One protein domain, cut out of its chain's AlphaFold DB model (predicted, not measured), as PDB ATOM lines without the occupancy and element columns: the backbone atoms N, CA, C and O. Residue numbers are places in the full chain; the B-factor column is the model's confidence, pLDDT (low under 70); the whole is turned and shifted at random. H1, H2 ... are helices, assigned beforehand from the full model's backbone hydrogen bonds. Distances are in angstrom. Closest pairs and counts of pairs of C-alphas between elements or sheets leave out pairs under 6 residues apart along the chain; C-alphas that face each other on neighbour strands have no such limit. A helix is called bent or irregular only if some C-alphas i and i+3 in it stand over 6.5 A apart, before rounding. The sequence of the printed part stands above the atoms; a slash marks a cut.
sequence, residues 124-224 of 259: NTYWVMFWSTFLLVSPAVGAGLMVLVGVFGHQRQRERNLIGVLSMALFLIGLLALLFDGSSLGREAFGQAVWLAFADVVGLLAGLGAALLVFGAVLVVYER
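This is residues 124 to 224 of the 259 residues of an uncharacterized protein of Candidatus Poseidoniales archaeon (UniProt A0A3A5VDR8). A long helical hairpin of H1 and H2 meets a still longer helix, H3, which begins near the end of H2, crosses the early part of H1 at a slant, and then sticks out past the hairpin as a bare arm, residues 202 to 224. You have 101 residues printed, with three named helices in the order H1, H2, H3 and no named strand; the class is all helix. The whole is loose, with a radius of gyration of the C-alphas of 18.2 A, and flat, spanning 62 by 38 by 18 A.

Start with H1, residues 125 to 152, which has a kink of 27 degrees near residue 137; it is neither bent nor irregular, but only just, with C-alphas 136 and 139 6.5 A apart. After a tight link comes H2, residues 157 to 179, which touches H1 at a shallow tilt of 29 degrees, opposite ways, as a hairpin; their closest C-alphas are those of Pro 139 and Ser 167, 4.2 A apart. A short link leads on to H3, residues 187 to 224. Look at residues 187 to 191, which alone touch H2, there with residues 177 to 179 alone, at a steep tilt of 50 degrees, opposite ways; the closest C-alphas, of Leu 178 and Arg 187, are 5.2 A apart. Next, residues 190 to 198 alone touch H1, there with residues 128 to 136 alone, at a steep tilt of 53 degrees, the same way; the closest C-alphas, of Ser 132 and Val 194, are 5.0 A apart. The helix packing is mostly crossed, only just: 1 of 3 touching pairs is at a shallow tilt. Every O i to N i+4 pair is within hydrogen-bond range in H2 and H3, and 22 of 24 in H1.

Find C-alpha 125 at (112.694, 103.217, 179.447); from there H1 runs 39.4 A to C-alpha 152. H2 runs 32.7 A from C-alpha 157 at (89.926, 112.785, 149.190) to C-alpha 179. H3 runs 55.1 A from C-alpha 187 to C-alpha 224 at (109.690, 150.712, 164.574).

The two C-alphas farthest apart are those of Ser 183 and Arg 224, 61.8 A. Residues 151 to 156 stand free, as do residues 202 to 224 of H3; without them the body spans 40 by 23 by 16 A. The printed part has no cut, and no link is long. In this predicted model the mean pLDDT of the printed part is 94.7, and no printed residue is under 70.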
ATOM      1  N   ASN A 124     112.661  98.537 178.959       93.00
ATOM      2  CA  ASN A 124     113.547  99.591 178.509       93.00
ATOM      3  C   ASN A 124     112.811 100.940 178.518       93.00
ATOM      4  O   ASN A 124     111.807 101.124 177.830       93.00
ATOM      5  N   THR A 125     113.332 101.906 179.271       92.38
ATOM      6  CA  THR A 125     112.694 103.217 179.447       92.38
ATOM      7  C   THR A 125     112.489 103.959 178.124       92.38
ATOM      8  O   THR A 125     111.455 104.598 177.939       92.38
ATOM      9  N   TYR A 126     113.420 103.834 177.172       93.69
ATOM     10  CA  TYR A 126     113.308 104.491 175.868       93.69
ATOM     11  C   TYR A 126     112.193 103.900 175.009       93.69
ATOM     12  O   TYR A 126     111.546 104.646 174.280       93.69
ATOM     13  N   TRP A 127     111.919 102.595 175.132       95.25
ATOM     14  CA  TRP A 127     110.757 101.975 174.489       95.25
ATOM     15  C   TRP A 127     109.457 102.578 175.018       95.25
ATOM     16  O   TRP A 127     108.608 102.975 174.224       95.25
ATOM     17  N   VAL A 128     109.327 102.707 176.342       95.06
ATOM     18  CA  VAL A 128     108.129 103.283 176.969       95.06
ATOM     19  C   VAL A 128     107.928 104.733 176.529       95.06
ATOM     20  O   VAL A 128     106.835 105.070 176.082       95.06
ATOM     21  N   MET A 129     108.981 105.559 176.578       94.75
ATOM     22  CA  MET A 129     108.942 106.959 176.127       94.75
ATOM     23  C   MET A 129     108.578 107.081 174.644       94.75
ATOM     24  O   MET A 129     107.724 107.888 174.276       94.75
ATOM     25  N   PHE A 130     109.220 106.284 173.786       95.81
ATOM     26  CA  PHE A 130     108.943 106.269 172.354       95.81
ATOM     27  C   PHE A 130     107.497 105.875 172.082       95.81
ATOM     28  O   PHE A 130     106.799 106.587 171.368       95.81
ATOM     29  N   TRP A 131     107.047 104.756 172.646       96.19
ATOM     30  CA  TRP A 131     105.750 104.178 172.326       96.19
ATOM     31  C   TRP A 131     104.595 105.035 172.846       96.19
ATOM     32  O   TRP A 131     103.645 105.282 172.101       96.19
ATOM     33  N   SER A 132     104.696 105.560 174.076       96.44
ATOM     34  CA  SER A 132     103.682 106.465 174.633       96.44
ATOM     35  C   SER A 132     103.582 107.759 173.824       96.44
ATOM     36  O   SER A 132     102.487 108.162 173.431       96.44
ATOM     37  N   THR A 133     104.721 108.372 173.492       96.56
ATOM     38  CA  THR A 133     104.761 109.608 172.697       96.56
ATOM     39  C   THR A 133     104.292 109.363 171.265       96.56
ATOM     40  O   THR A 133     103.518 110.150 170.728       96.56
ATOM     41  N   PHE A 134     104.707 108.260 170.640       96.44
ATOM     42  CA  PHE A 134     104.323 107.904 169.276       96.44
ATOM     43  C   PHE A 134     102.809 107.717 169.149       96.44
ATOM     44  O   PHE A 134     102.205 108.296 168.244       96.44
ATOM     45  N   LEU A 135     102.191 106.955 170.057       96.81
ATOM     46  CA  LEU A 135     100.746 106.715 170.048       96.81
ATOM     47  C   LEU A 135      99.929 107.944 170.456       96.81
ATOM     48  O   LEU A 135      98.787 108.069 170.026       96.81
ATOM     49  N   LEU A 136     100.501 108.870 171.229       96.81
ATOM     50  CA  LEU A 136      99.854 110.136 171.568       96.81
ATOM     51  C   LEU A 136      99.921 111.149 170.411       96.81
ATOM     52  O   LEU A 136      98.913 111.738 170.021       96.81
ATOM     53  N   VAL A 137     101.116 111.361 169.860       96.75
ATOM     54  CA  VAL A 137     101.398 112.445 168.909       96.75
ATOM     55  C   VAL A 137     100.985 112.077 167.489       96.75
ATOM     56  O   VAL A 137     100.440 112.920 166.777       96.75
ATOM     57  N   SER A 138     101.196 110.834 167.051       96.56
ATOM     58  CA  SER A 138     100.947 110.449 165.651       96.56
ATOM     59  C   SER A 138      99.478 110.586 165.228       96.56
ATOM     60  O   SER A 138      99.235 111.114 164.138       96.56
ATOM     61  N   PRO A 139      98.478 110.201 166.049       97.06
ATOM     62  CA  PRO A 139      97.080 110.479 165.731       97.06
ATOM     63  C   PRO A 139      96.782 111.975 165.617       97.06
ATOM     64  O   PRO A 139      96.091 112.378 164.685       97.06
ATOM     65  N   ALA A 140      97.333 112.803 166.513       94.88
ATOM     66  CA  ALA A 140      97.127 114.251 166.498       94.88
ATOM     67  C   ALA A 140      97.742 114.904 165.249       94.88
ATOM     68  O   ALA A 140      97.084 115.692 164.567       94.88
ATOM     69  N   VAL A 141      98.973 114.520 164.898       96.00
ATOM     70  CA  VAL A 141      99.638 114.962 163.665       96.00
ATOM     71  C   VAL A 141      98.833 114.538 162.442       96.00
ATOM     72  O   VAL A 141      98.592 115.354 161.555       96.00
ATOM     73  N   GLY A 142      98.370 113.289 162.392       96.00
ATOM     74  CA  GLY A 142      97.578 112.816 161.264       96.00
ATOM     75  C   GLY A 142      96.197 113.483 161.169       96.00
ATOM     76  O   GLY A 142      95.774 113.818 160.066       96.00
ATOM     77  N   ALA A 143      95.548 113.814 162.288       94.25
ATOM     78  CA  ALA A 143      94.338 114.640 162.287       94.25
ATOM     79  C   ALA A 143      94.608 116.048 161.725       94.25
ATOM     80  O   ALA A 143      93.848 116.534 160.884       94.25
ATOM     81  N   GLY A 144      95.725 116.677 162.110       94.00
ATOM     82  CA  GLY A 144      96.168 117.950 161.534       94.00
ATOM     83  C   GLY A 144      96.430 117.855 160.026       94.00
ATOM     84  O   GLY A 144      95.928 118.672 159.254       94.00
ATOM     85  N   LEU A 145      97.137 116.812 159.580       94.75
ATOM     86  CA  LEU A 145      97.373 116.545 158.157       94.75
ATOM     87  C   LEU A 145      96.068 116.309 157.391       94.75
ATOM     88  O   LEU A 145      95.926 116.785 156.268       94.75
ATOM     89  N   MET A 146      95.096 115.625 157.992       94.69
ATOM     90  CA  MET A 146      93.779 115.406 157.397       94.69
ATOM     91  C   MET A 146      93.052 116.735 157.142       94.69
ATOM     92  O   MET A 146      92.477 116.917 156.066       94.69
ATOM     93  N   VAL A 147      93.117 117.680 158.089       93.56
ATOM     94  CA  VAL A 147      92.571 119.037 157.916       93.56
ATOM     95  C   VAL A 147      93.319 119.780 156.810       93.56
ATOM     96  O   VAL A 147      92.681 120.312 155.904       93.56
ATOM     97  N   LEU A 148      94.655 119.762 156.820       93.69
ATOM     98  CA  LEU A 148      95.469 120.436 155.802       93.69
ATOM     99  C   LEU A 148      95.189 119.907 154.390       93.69
ATOM    100  O   LEU A 148      94.968 120.691 153.470       93.69
ATOM    101  N   VAL A 149      95.135 118.585 154.210       93.62
ATOM    102  CA  VAL A 149      94.784 117.968 152.920       93.62
ATOM    103  C   VAL A 149      93.331 118.272 152.549       93.62
ATOM    104  O   VAL A 149      93.036 118.455 151.373       93.62
ATOM    105  N   GLY A 150      92.425 118.368 153.523       90.06
ATOM    106  CA  GLY A 150      91.031 118.739 153.282       90.06
ATOM    107  C   GLY A 150      90.838 120.186 152.819       90.06
ATOM    108  O   GLY A 150      89.960 120.427 151.997       90.06
ATOM    109  N   VAL A 151      91.644 121.120 153.329       92.44
ATOM    110  CA  VAL A 151      91.560 122.555 153.003       92.44
ATOM    111  C   VAL A 151      92.340 122.890 151.731       92.44
ATOM    112  O   VAL A 151      91.826 123.588 150.862       92.44
ATOM    113  N   PHE A 152      93.571 122.388 151.605       91.50
ATOM    114  CA  PHE A 152      94.489 122.766 150.522       91.50
ATOM    115  C   PHE A 152      94.591 121.720 149.404       91.50
ATOM    116  O   PHE A 152      95.088 122.014 148.317       91.50
ATOM    117  N   GLY A 153      94.160 120.480 149.645       85.81
ATOM    118  CA  GLY A 153      94.274 119.395 148.676       85.81
ATOM    119  C   GLY A 153      93.134 119.397 147.663       85.81
ATOM    120  O   GLY A 153      92.016 118.984 147.968       85.81
ATOM    121  N   HIS A 154      93.421 119.764 146.414       87.69
ATOM    122  CA  HIS A 154      92.468 119.568 145.322       87.69
ATOM    123  C   HIS A 154      92.402 118.081 144.933       87.69
ATOM    124  O   HIS A 154      93.428 117.471 144.649       87.69
ATOM    125  N   GLN A 155      91.200 117.492 144.942       84.88
ATOM    126  CA  GLN A 155      90.939 116.085 144.574       84.88
ATOM    127  C   GLN A 155      91.711 115.017 145.384       84.88
ATOM    128  O   GLN A 155      91.815 113.874 144.952       84.88
ATOM    129  N   ARG A 156      92.184 115.334 146.600       88.75
ATOM    130  CA  ARG A 156      92.945 114.404 147.467       88.75
ATOM    131  C   ARG A 156      92.114 113.699 148.546       88.75
ATOM    132  O   ARG A 156      92.549 113.497 149.682       88.75
ATOM    133  N   GLN A 157      90.865 113.366 148.219       89.44
ATOM    134  CA  GLN A 157      89.926 112.785 149.190       89.44
ATOM    135  C   GLN A 157      90.357 111.392 149.653       89.44
ATOM    136  O   GLN A 157      90.193 111.044 150.822       89.44
ATOM    137  N   ARG A 158      90.947 110.601 148.751       88.88
ATOM    138  CA  ARG A 158      91.423 109.257 149.079       88.88
ATOM    139  C   ARG A 158      92.586 109.314 150.065       88.88
ATOM    140  O   ARG A 158      92.564 108.593 151.057       88.88
ATOM    141  N   GLU A 159      93.560 110.185 149.827       88.44
ATOM    142  CA  GLU A 159      94.711 110.397 150.707       88.44
ATOM    143  C   GLU A 159      94.255 110.898 152.076       88.44
ATOM    144  O   GLU A 159      94.668 110.348 153.096       88.44
ATOM    145  N   ARG A 160      93.337 111.873 152.104       92.44
ATOM    146  CA  ARG A 160      92.740 112.382 153.346       92.44
ATOM    147  C   ARG A 160      92.097 111.264 154.168       92.44
ATOM    148  O   ARG A 160      92.349 111.162 155.365       92.44
ATOM    149  N   ASN A 161      91.288 110.422 153.528       92.94
ATOM    150  CA  ASN A 161      90.597 109.327 154.207       92.94
ATOM    151  C   ASN A 161      91.580 108.259 154.707       92.94
ATOM    152  O   ASN A 161      91.406 107.754 155.812       92.94
ATOM    153  N   LEU A 162      92.629 107.945 153.939       91.31
ATOM    154  CA  LEU A 162      93.678 107.014 154.371       91.31
ATOM    155  C   LEU A 162      94.435 107.538 155.595       91.31
ATOM    156  O   LEU A 162      94.648 106.778 156.537       91.31
ATOM    157  N   ILE A 163      94.783 108.831 155.617       94.44
ATOM    158  CA  ILE A 163      95.381 109.473 156.796       94.44
ATOM    159  C   ILE A 163      94.433 109.345 157.993       94.44
ATOM    160  O   ILE A 163      94.856 108.893 159.051       94.44
ATOM    161  N   GLY A 164      93.145 109.659 157.812       95.19
ATOM    162  CA  GLY A 164      92.142 109.550 158.874       95.19
ATOM    163  C   GLY A 164      92.010 108.136 159.447       95.19
ATOM    164  O   GLY A 164      91.992 107.967 160.666       95.19
ATOM    165  N   VAL A 165      91.981 107.109 158.592       95.38
ATOM    166  CA  VAL A 165      91.934 105.700 159.022       95.38
ATOM    167  C   VAL A 165      93.187 105.322 159.814       95.38
ATOM    168  O   VAL A 165      93.069 104.711 160.874       95.38
ATOM    169  N   LEU A 166      94.376 105.709 159.344       93.56
ATOM    170  CA  LEU A 166      95.636 105.428 160.042       93.56
ATOM    171  C   LEU A 166      95.711 106.144 161.397       93.56
ATOM    172  O   LEU A 166      96.089 105.529 162.393       93.56
ATOM    173  N   SER A 167      95.304 107.414 161.461       96.50
ATOM    174  CA  SER A 167      95.232 108.175 162.713       96.50
ATOM    175  C   SER A 167      94.269 107.547 163.710       96.50
ATOM    176  O   SER A 167      94.619 107.402 164.880       96.50
ATOM    177  N   MET A 168      93.085 107.137 163.251       97.00
ATOM    178  CA  MET A 168      92.103 106.466 164.097       97.00
ATOM    179  C   MET A 168      92.628 105.118 164.596       97.00
ATOM    180  O   MET A 168      92.494 104.813 165.775       97.00
ATOM    181  N   ALA A 169      93.275 104.328 163.735       96.19
ATOM    182  CA  ALA A 169      93.863 103.053 164.132       96.19
ATOM    183  C   ALA A 169      94.925 103.232 165.230       96.19
ATOM    184  O   ALA A 169      94.872 102.544 166.245       96.19
ATOM    185  N   LEU A 170      95.845 104.192 165.071       97.12
ATOM    186  CA  LEU A 170      96.863 104.497 166.083       97.12
ATOM    187  C   LEU A 170      96.247 105.000 167.396       97.12
ATOM    188  O   LEU A 170      96.682 104.584 168.468       97.12
ATOM    189  N   PHE A 171      95.209 105.838 167.322       97.56
ATOM    190  CA  PHE A 171      94.472 106.283 168.505       97.56
ATOM    191  C   PHE A 171      93.821 105.106 169.242       97.56
ATOM    192  O   PHE A 171      93.959 104.990 170.458       97.56
ATOM    193  N   LEU A 172      93.159 104.204 168.512       97.62
ATOM    194  CA  LEU A 172      92.542 103.010 169.089       97.62
ATOM    195  C   LEU A 172      93.584 102.077 169.711       97.62
ATOM    196  O   LEU A 172      93.346 101.558 170.794       97.62
ATOM    197  N   ILE A 173      94.750 101.906 169.086       97.00
ATOM    198  CA  ILE A 173      95.869 101.154 169.672       97.00
ATOM    199  C   ILE A 173      96.321 101.799 170.991       97.00
ATOM    200  O   ILE A 173      96.488 101.092 171.982       97.00
ATOM    201  N   GLY A 174      96.471 103.128 171.030       96.50
ATOM    202  CA  GLY A 174      96.787 103.867 172.257       96.50
ATOM    203  C   GLY A 174      95.738 103.688 173.350       96.50
ATOM    204  O   GLY A 174      96.085 103.441 174.502       96.50
ATOM    205  N   LEU A 175      94.456 103.732 172.985       97.00
ATOM    206  CA  LEU A 175      93.360 103.481 173.915       97.00
ATOM    207  C   LEU A 175      93.398 102.046 174.451       97.00
ATOM    208  O   LEU A 175      93.280 101.842 175.653       97.00
ATOM    209  N   LEU A 176      93.609 101.051 173.588       96.94
ATOM    210  CA  LEU A 176      93.734  99.653 174.007       96.94
ATOM    211  C   LEU A 176      94.915  99.456 174.964       96.94
ATOM    212  O   LEU A 176      94.769  98.747 175.955       96.94
ATOM    213  N   ALA A 177      96.048 100.114 174.716       95.38
ATOM    214  CA  ALA A 177      97.231 100.052 175.579       95.38
ATOM    215  C   ALA A 177      96.999 100.681 176.969       95.38
ATOM    216  O   ALA A 177      97.634 100.296 177.946       95.38
ATOM    217  N   LEU A 178      96.060 101.627 177.084       96.50
ATOM    218  CA  LEU A 178      95.629 102.187 178.370       96.50
ATOM    219  C   LEU A 178      94.629 101.291 179.114       96.50
ATOM    220  O   LEU A 178      94.470 101.422 180.327       96.50
ATOM    221  N   LEU A 179      93.929 100.405 178.402       96.88
ATOM    222  CA  LEU A 179      92.864  99.572 178.965       96.88
ATOM    223  C   LEU A 179      93.339  98.165 179.343       96.88
ATOM    224  O   LEU A 179      92.837  97.599 180.318       96.88
ATOM    225  N   PHE A 180      94.297  97.616 178.598       96.19
ATOM    226  CA  PHE A 180      94.769  96.241 178.736       96.19
ATOM    227  C   PHE A 180      96.255  96.191 179.074       96.19
ATOM    228  O   PHE A 180      97.059  96.877 178.449       96.19
ATOM    229  N   ASP A 181      96.615  95.332 180.025       94.56
ATOM    230  CA  ASP A 181      98.010  95.091 180.381       94.56
ATOM    231  C   ASP A 181      98.769  94.392 179.243       94.56
ATOM    232  O   ASP A 181      98.253  93.482 178.586       94.56
ATOM    233  N   GLY A 182     100.016  94.810 179.025       91.44
ATOM    234  CA  GLY A 182     100.989  94.050 178.248       91.44
ATOM    235  C   GLY A 182     101.682  92.992 179.108       91.44
ATOM    236  O   GLY A 182     101.581  93.002 180.334       91.44
ATOM    237  N   SER A 183     102.440  92.084 178.485       90.50
ATOM    238  CA  SER A 183     103.135  91.011 179.218       90.50
ATOM    239  C   SER A 183     104.179  91.522 180.214       90.50
ATOM    240  O   SER A 183     104.394  90.902 181.251       90.50
ATOM    241  N   SER A 184     104.842  92.631 179.876       90.56
ATOM    242  CA  SER A 184     105.958  93.188 180.655       90.56
ATOM    243  C   SER A 184     105.698  94.622 181.127       90.56
ATOM    244  O   SER A 184     106.409  95.115 182.000       90.56
ATOM    245  N   LEU A 185     104.694  95.301 180.563       92.31
ATOM    246  CA  LEU A 185     104.330  96.680 180.883       92.31
ATOM    247  C   LEU A 185     102.845  96.744 181.248       92.31
ATOM    248  O   LEU A 185     101.984  96.529 180.399       92.31
ATOM    249  N   GLY A 186     102.554  97.060 182.509       93.62
ATOM    250  CA  GLY A 186     101.182  97.237 182.980       93.62
ATOM    251  C   GLY A 186     100.554  98.549 182.499       93.62
ATOM    252  O   GLY A 186     101.246  99.549 182.275       93.62
ATOM    253  N   ARG A 187      99.224  98.562 182.413       94.12
ATOM    254  CA  ARG A 187      98.400  99.697 181.969       94.12
ATOM    255  C   ARG A 187      98.608 100.959 182.806       94.12
ATOM    256  O   ARG A 187      98.598 102.059 182.268       94.12
ATOM    257  N   GLU A 188      98.842 100.817 184.114       95.50
ATOM    258  CA  GLU A 188      99.078 101.957 185.012       95.50
ATOM    259  C   GLU A 188     100.415 102.640 184.704       95.50
ATOM    260  O   GLU A 188     100.471 103.860 184.556       95.50
ATOM    261  N   ALA A 189     101.479 101.851 184.528       94.56
ATOM    262  CA  ALA A 189     102.798 102.358 184.161       94.56
ATOM    263  C   ALA A 189     102.781 102.995 182.761       94.56
ATOM    264  O   ALA A 189     103.350 104.070 182.560       94.56
ATOM    265  N   PHE A 190     102.086 102.375 181.801       96.38
ATOM    266  CA  PHE A 190     101.906 102.962 180.475       96.38
ATOM    267  C   PHE A 190     101.080 104.258 180.524       96.38
ATOM    268  O   PHE A 190     101.466 105.252 179.912       96.38
ATOM    269  N   GLY A 191      99.998 104.296 181.306       96.94
ATOM    270  CA  GLY A 191      99.173 105.489 181.501       96.94
ATOM    271  C   GLY A 191      99.946 106.661 182.104       96.94
ATOM    272  O   GLY A 191      99.832 107.786 181.613       96.94
ATOM    273  N   GLN A 192     100.805 106.405 183.092       97.19
ATOM    274  CA  GLN A 192     101.720 107.418 183.627       97.19
ATOM    275  C   GLN A 192     102.689 107.931 182.554       97.19
ATOM    276  O   GLN A 192     102.905 109.139 182.448       97.19
ATOM    277  N   ALA A 193     103.234 107.042 181.721       96.56
ATOM    278  CA  ALA A 193     104.112 107.438 180.625       96.56
ATOM    279  C   ALA A 193     103.394 108.257 179.538       96.56
ATOM    280  O   ALA A 193     103.996 109.166 178.970       96.56
ATOM    281  N   VAL A 194     102.121 107.966 179.250       97.25
ATOM    282  CA  VAL A 194     101.288 108.773 178.338       97.25
ATOM    283  C   VAL A 194     101.020 110.154 178.930       97.25
ATOM    284  O   VAL A 194     101.109 111.149 178.215       97.25
ATOM    285  N   TRP A 195     100.744 110.240 180.233       97.19
ATOM    286  CA  TRP A 195     100.549 111.522 180.912       97.19
ATOM    287  C   TRP A 195     101.813 112.387 180.898       97.19
ATOM    288  O   TRP A 195     101.744 113.586 180.624       97.19
ATOM    289  N   LEU A 196     102.975 111.774 181.131       96.81
ATOM    290  CA  LEU A 196     104.257 112.468 181.061       96.81
ATOM    291  C   LEU A 196     104.551 112.949 179.631       96.81
ATOM    292  O   LEU A 196     104.864 114.119 179.437       96.81
ATOM    293  N   ALA A 197     104.329 112.092 178.627       96.81
ATOM    294  CA  ALA A 197     104.466 112.466 177.219       96.81
ATOM    295  C   ALA A 197     103.512 113.607 176.821       96.81
ATOM    296  O   ALA A 197     103.880 114.493 176.054       96.81
ATOM    297  N   PHE A 198     102.290 113.626 177.360       96.56
ATOM    298  CA  PHE A 198     101.356 114.731 177.159       96.56
ATOM    299  C   PHE A 198     101.890 116.040 177.741       96.56
ATOM    300  O   PHE A 198     101.869 117.061 177.050       96.56
ATOM    301  N   ALA A 199     102.410 116.013 178.971       96.75
ATOM    302  CA  ALA A 199     103.027 117.182 179.588       96.75
ATOM    303  C   ALA A 199     104.222 117.697 178.768       96.75
ATOM    304  O   ALA A 199     104.319 118.904 178.540       96.75
ATOM    305  N   ASP A 200     105.069 116.800 178.255       95.44
ATOM    306  CA  ASP A 200     106.207 117.153 177.399       95.44
ATOM    307  C   ASP A 200     105.756 117.826 176.093       95.44
ATOM    308  O   ASP A 200     106.294 118.865 175.703       95.44
ATOM    309  N   VAL A 201     104.731 117.280 175.428       95.38
ATOM    310  CA  VAL A 201     104.187 117.841 174.180       95.38
ATOM    311  C   VAL A 201     103.556 119.211 174.419       95.38
ATOM    312  O   VAL A 201     103.824 120.150 173.667       95.38
ATOM    313  N   VAL A 202     102.747 119.357 175.471       95.62
ATOM    314  CA  VAL A 202     102.144 120.648 175.837       95.62
ATOM    315  C   VAL A 202     103.226 121.666 176.190       95.62
ATOM    316  O   VAL A 202     103.168 122.801 175.715       95.62
ATOM    317  N   GLY A 203     104.236 121.264 176.964       96.00
ATOM    318  CA  GLY A 203     105.375 122.108 177.316       96.00
ATOM    319  C   GLY A 203     106.154 122.576 176.087       96.00
ATOM    320  O   GLY A 203     106.457 123.765 175.971       96.00
ATOM    321  N   LEU A 204     106.411 121.680 175.130       95.56
ATOM    322  CA  LEU A 204     107.079 122.011 173.869       95.56
ATOM    323  C   LEU A 204     106.260 123.003 173.038       95.56
ATOM    324  O   LEU A 204     106.813 123.984 172.541       95.56
ATOM    325  N   LEU A 205     104.948 122.787 172.905       94.44
ATOM    326  CA  LEU A 205     104.066 123.685 172.153       94.44
ATOM    327  C   LEU A 205     103.949 125.063 172.817       94.44
ATOM    328  O   LEU A 205     104.013 126.081 172.126       94.44
ATOM    329  N   ALA A 206     103.825 125.108 174.144       96.56
ATOM    330  CA  ALA A 206     103.798 126.356 174.900       96.56
ATOM    331  C   ALA A 206     105.125 127.121 174.770       96.56
ATOM    332  O   ALA A 206     105.120 128.323 174.507       96.56
ATOM    333  N   GLY A 207     106.257 126.419 174.883       96.62
ATOM    334  CA  GLY A 207     107.589 126.992 174.693       96.62
ATOM    335  C   GLY A 207     107.798 127.533 173.279       96.62
ATOM    336  O   GLY A 207     108.274 128.657 173.118       96.62
ATOM    337  N   LEU A 208     107.377 126.784 172.255       96.31
ATOM    338  CA  LEU A 208     107.412 127.230 170.862       96.31
ATOM    339  C   LEU A 208     106.546 128.480 170.653       96.31
ATOM    340  O   LEU A 208     107.001 129.446 170.045       96.31
ATOM    341  N   GLY A 209     105.323 128.491 171.191       96.25
ATOM    342  CA  GLY A 209     104.431 129.648 171.125       96.25
ATOM    343  C   GLY A 209     105.041 130.888 171.781       96.25
ATOM    344  O   GLY A 209     105.069 131.956 171.171       96.25
ATOM    345  N   ALA A 210     105.601 130.747 172.984       96.69
ATOM    346  CA  ALA A 210     106.286 131.835 173.676       96.69
ATOM    347  C   ALA A 210     107.506 132.347 172.890       96.69
ATOM    348  O   ALA A 210     107.683 133.558 172.755       96.69
ATOM    349  N   ALA A 211     108.312 131.448 172.315       96.94
ATOM    350  CA  ALA A 211     109.458 131.818 171.488       96.94
ATOM    351  C   ALA A 211     109.038 132.619 170.244       96.94
ATOM    352  O   ALA A 211     109.656 133.639 169.936       96.94
ATOM    353  N   LEU A 212     107.959 132.209 169.569       97.00
ATOM    354  CA  LEU A 212     107.407 132.938 168.423       97.00
ATOM    355  C   LEU A 212     106.886 134.326 168.815       97.00
ATOM    356  O   LEU A 212     107.111 135.284 168.080       97.00
ATOM    357  N   LEU A 213     106.237 134.458 169.977       96.50
ATOM    358  CA  LEU A 213     105.772 135.754 170.480       96.50
ATOM    359  C   LEU A 213     106.935 136.697 170.798       96.50
ATOM    360  O   LEU A 213     106.893 137.864 170.409       96.50
ATOM    361  N   VAL A 214     107.983 136.200 171.460       97.19
ATOM    362  CA  VAL A 214     109.193 136.988 171.740       97.19
ATOM    363  C   VAL A 214     109.858 137.417 170.436       97.19
ATOM    364  O   VAL A 214     110.183 138.592 170.275       97.19
ATOM    365  N   PHE A 215     110.009 136.500 169.481       96.12
ATOM    366  CA  PHE A 215     110.575 136.811 168.171       96.12
ATOM    367  C   PHE A 215     109.751 137.870 167.421       96.12
ATOM    368  O   PHE A 215     110.308 138.846 166.922       96.12
ATOM    369  N   GLY A 216     108.422 137.731 167.400       96.50
ATOM    370  CA  GLY A 216     107.522 138.715 166.801       96.50
ATOM    371  C   GLY A 216     107.597 140.082 167.485       96.50
ATOM    372  O   GLY A 216     107.642 141.107 166.809       96.50
ATOM    373  N   ALA A 217     107.684 140.118 168.816       95.19
ATOM    374  CA  ALA A 217     107.858 141.363 169.562       95.19
ATOM    375  C   ALA A 217     109.182 142.060 169.212       95.19
ATOM    376  O   ALA A 217     109.198 143.273 169.001       95.19
ATOM    377  N   VAL A 218     110.276 141.299 169.098       96.06
ATOM    378  CA  VAL A 218     111.587 141.817 168.676       96.06
ATOM    379  C   VAL A 218     111.516 142.391 167.262       96.06
ATOM    380  O   VAL A 218     112.007 143.498 167.048       96.06
ATOM    381  N   LEU A 219     110.866 141.695 166.321       94.88
ATOM    382  CA  LEU A 219     110.662 142.201 164.960       94.88
ATOM    383  C   LEU A 219     109.894 143.523 164.953       94.88
ATOM    384  O   LEU A 219     110.348 144.474 164.331       94.88
ATOM    385  N   VAL A 220     108.790 143.627 165.697       95.50
ATOM    386  CA  VAL A 220     108.000 144.870 165.769       95.50
ATOM    387  C   VAL A 220     108.807 146.021 166.372       95.50
ATOM    388  O   VAL A 220     108.719 147.155 165.901       95.50
ATOM    389  N   VAL A 221     109.596 145.762 167.420       94.56
ATOM    390  CA  VAL A 221     110.481 146.780 168.010       94.56
ATOM    391  C   VAL A 221     111.541 147.221 167.003       94.56
ATOM    392  O   VAL A 221     111.778 148.420 166.868       94.56
ATOM    393  N   TYR A 222     112.140 146.274 166.281       92.31
ATOM    394  CA  TYR A 222     113.151 146.554 165.268       92.31
ATOM    395  C   TYR A 222     112.574 147.347 164.087       92.31
ATOM    396  O   TYR A 222     113.139 148.367 163.699       92.31
ATOM    397  N   GLU A 223     111.411 146.950 163.569       91.56
ATOM    398  CA  GLU A 223     110.728 147.651 162.477       91.56
ATOM    399  C   GLU A 223     110.394 149.098 162.841       91.56
ATOM    400  O   GLU A 223     110.586 150.000 162.028       91.56
ATOM    401  N   ARG A 224     109.966 149.350 164.083       89.88
ATOM    402  CA  ARG A 224     109.690 150.712 164.574       89.88
ATOM    403  C   ARG A 224     110.933 151.598 164.675       89.88
ATOM    404  O   ARG A 224     110.783 152.814 164.757       89.88
TER     405      ARG A 224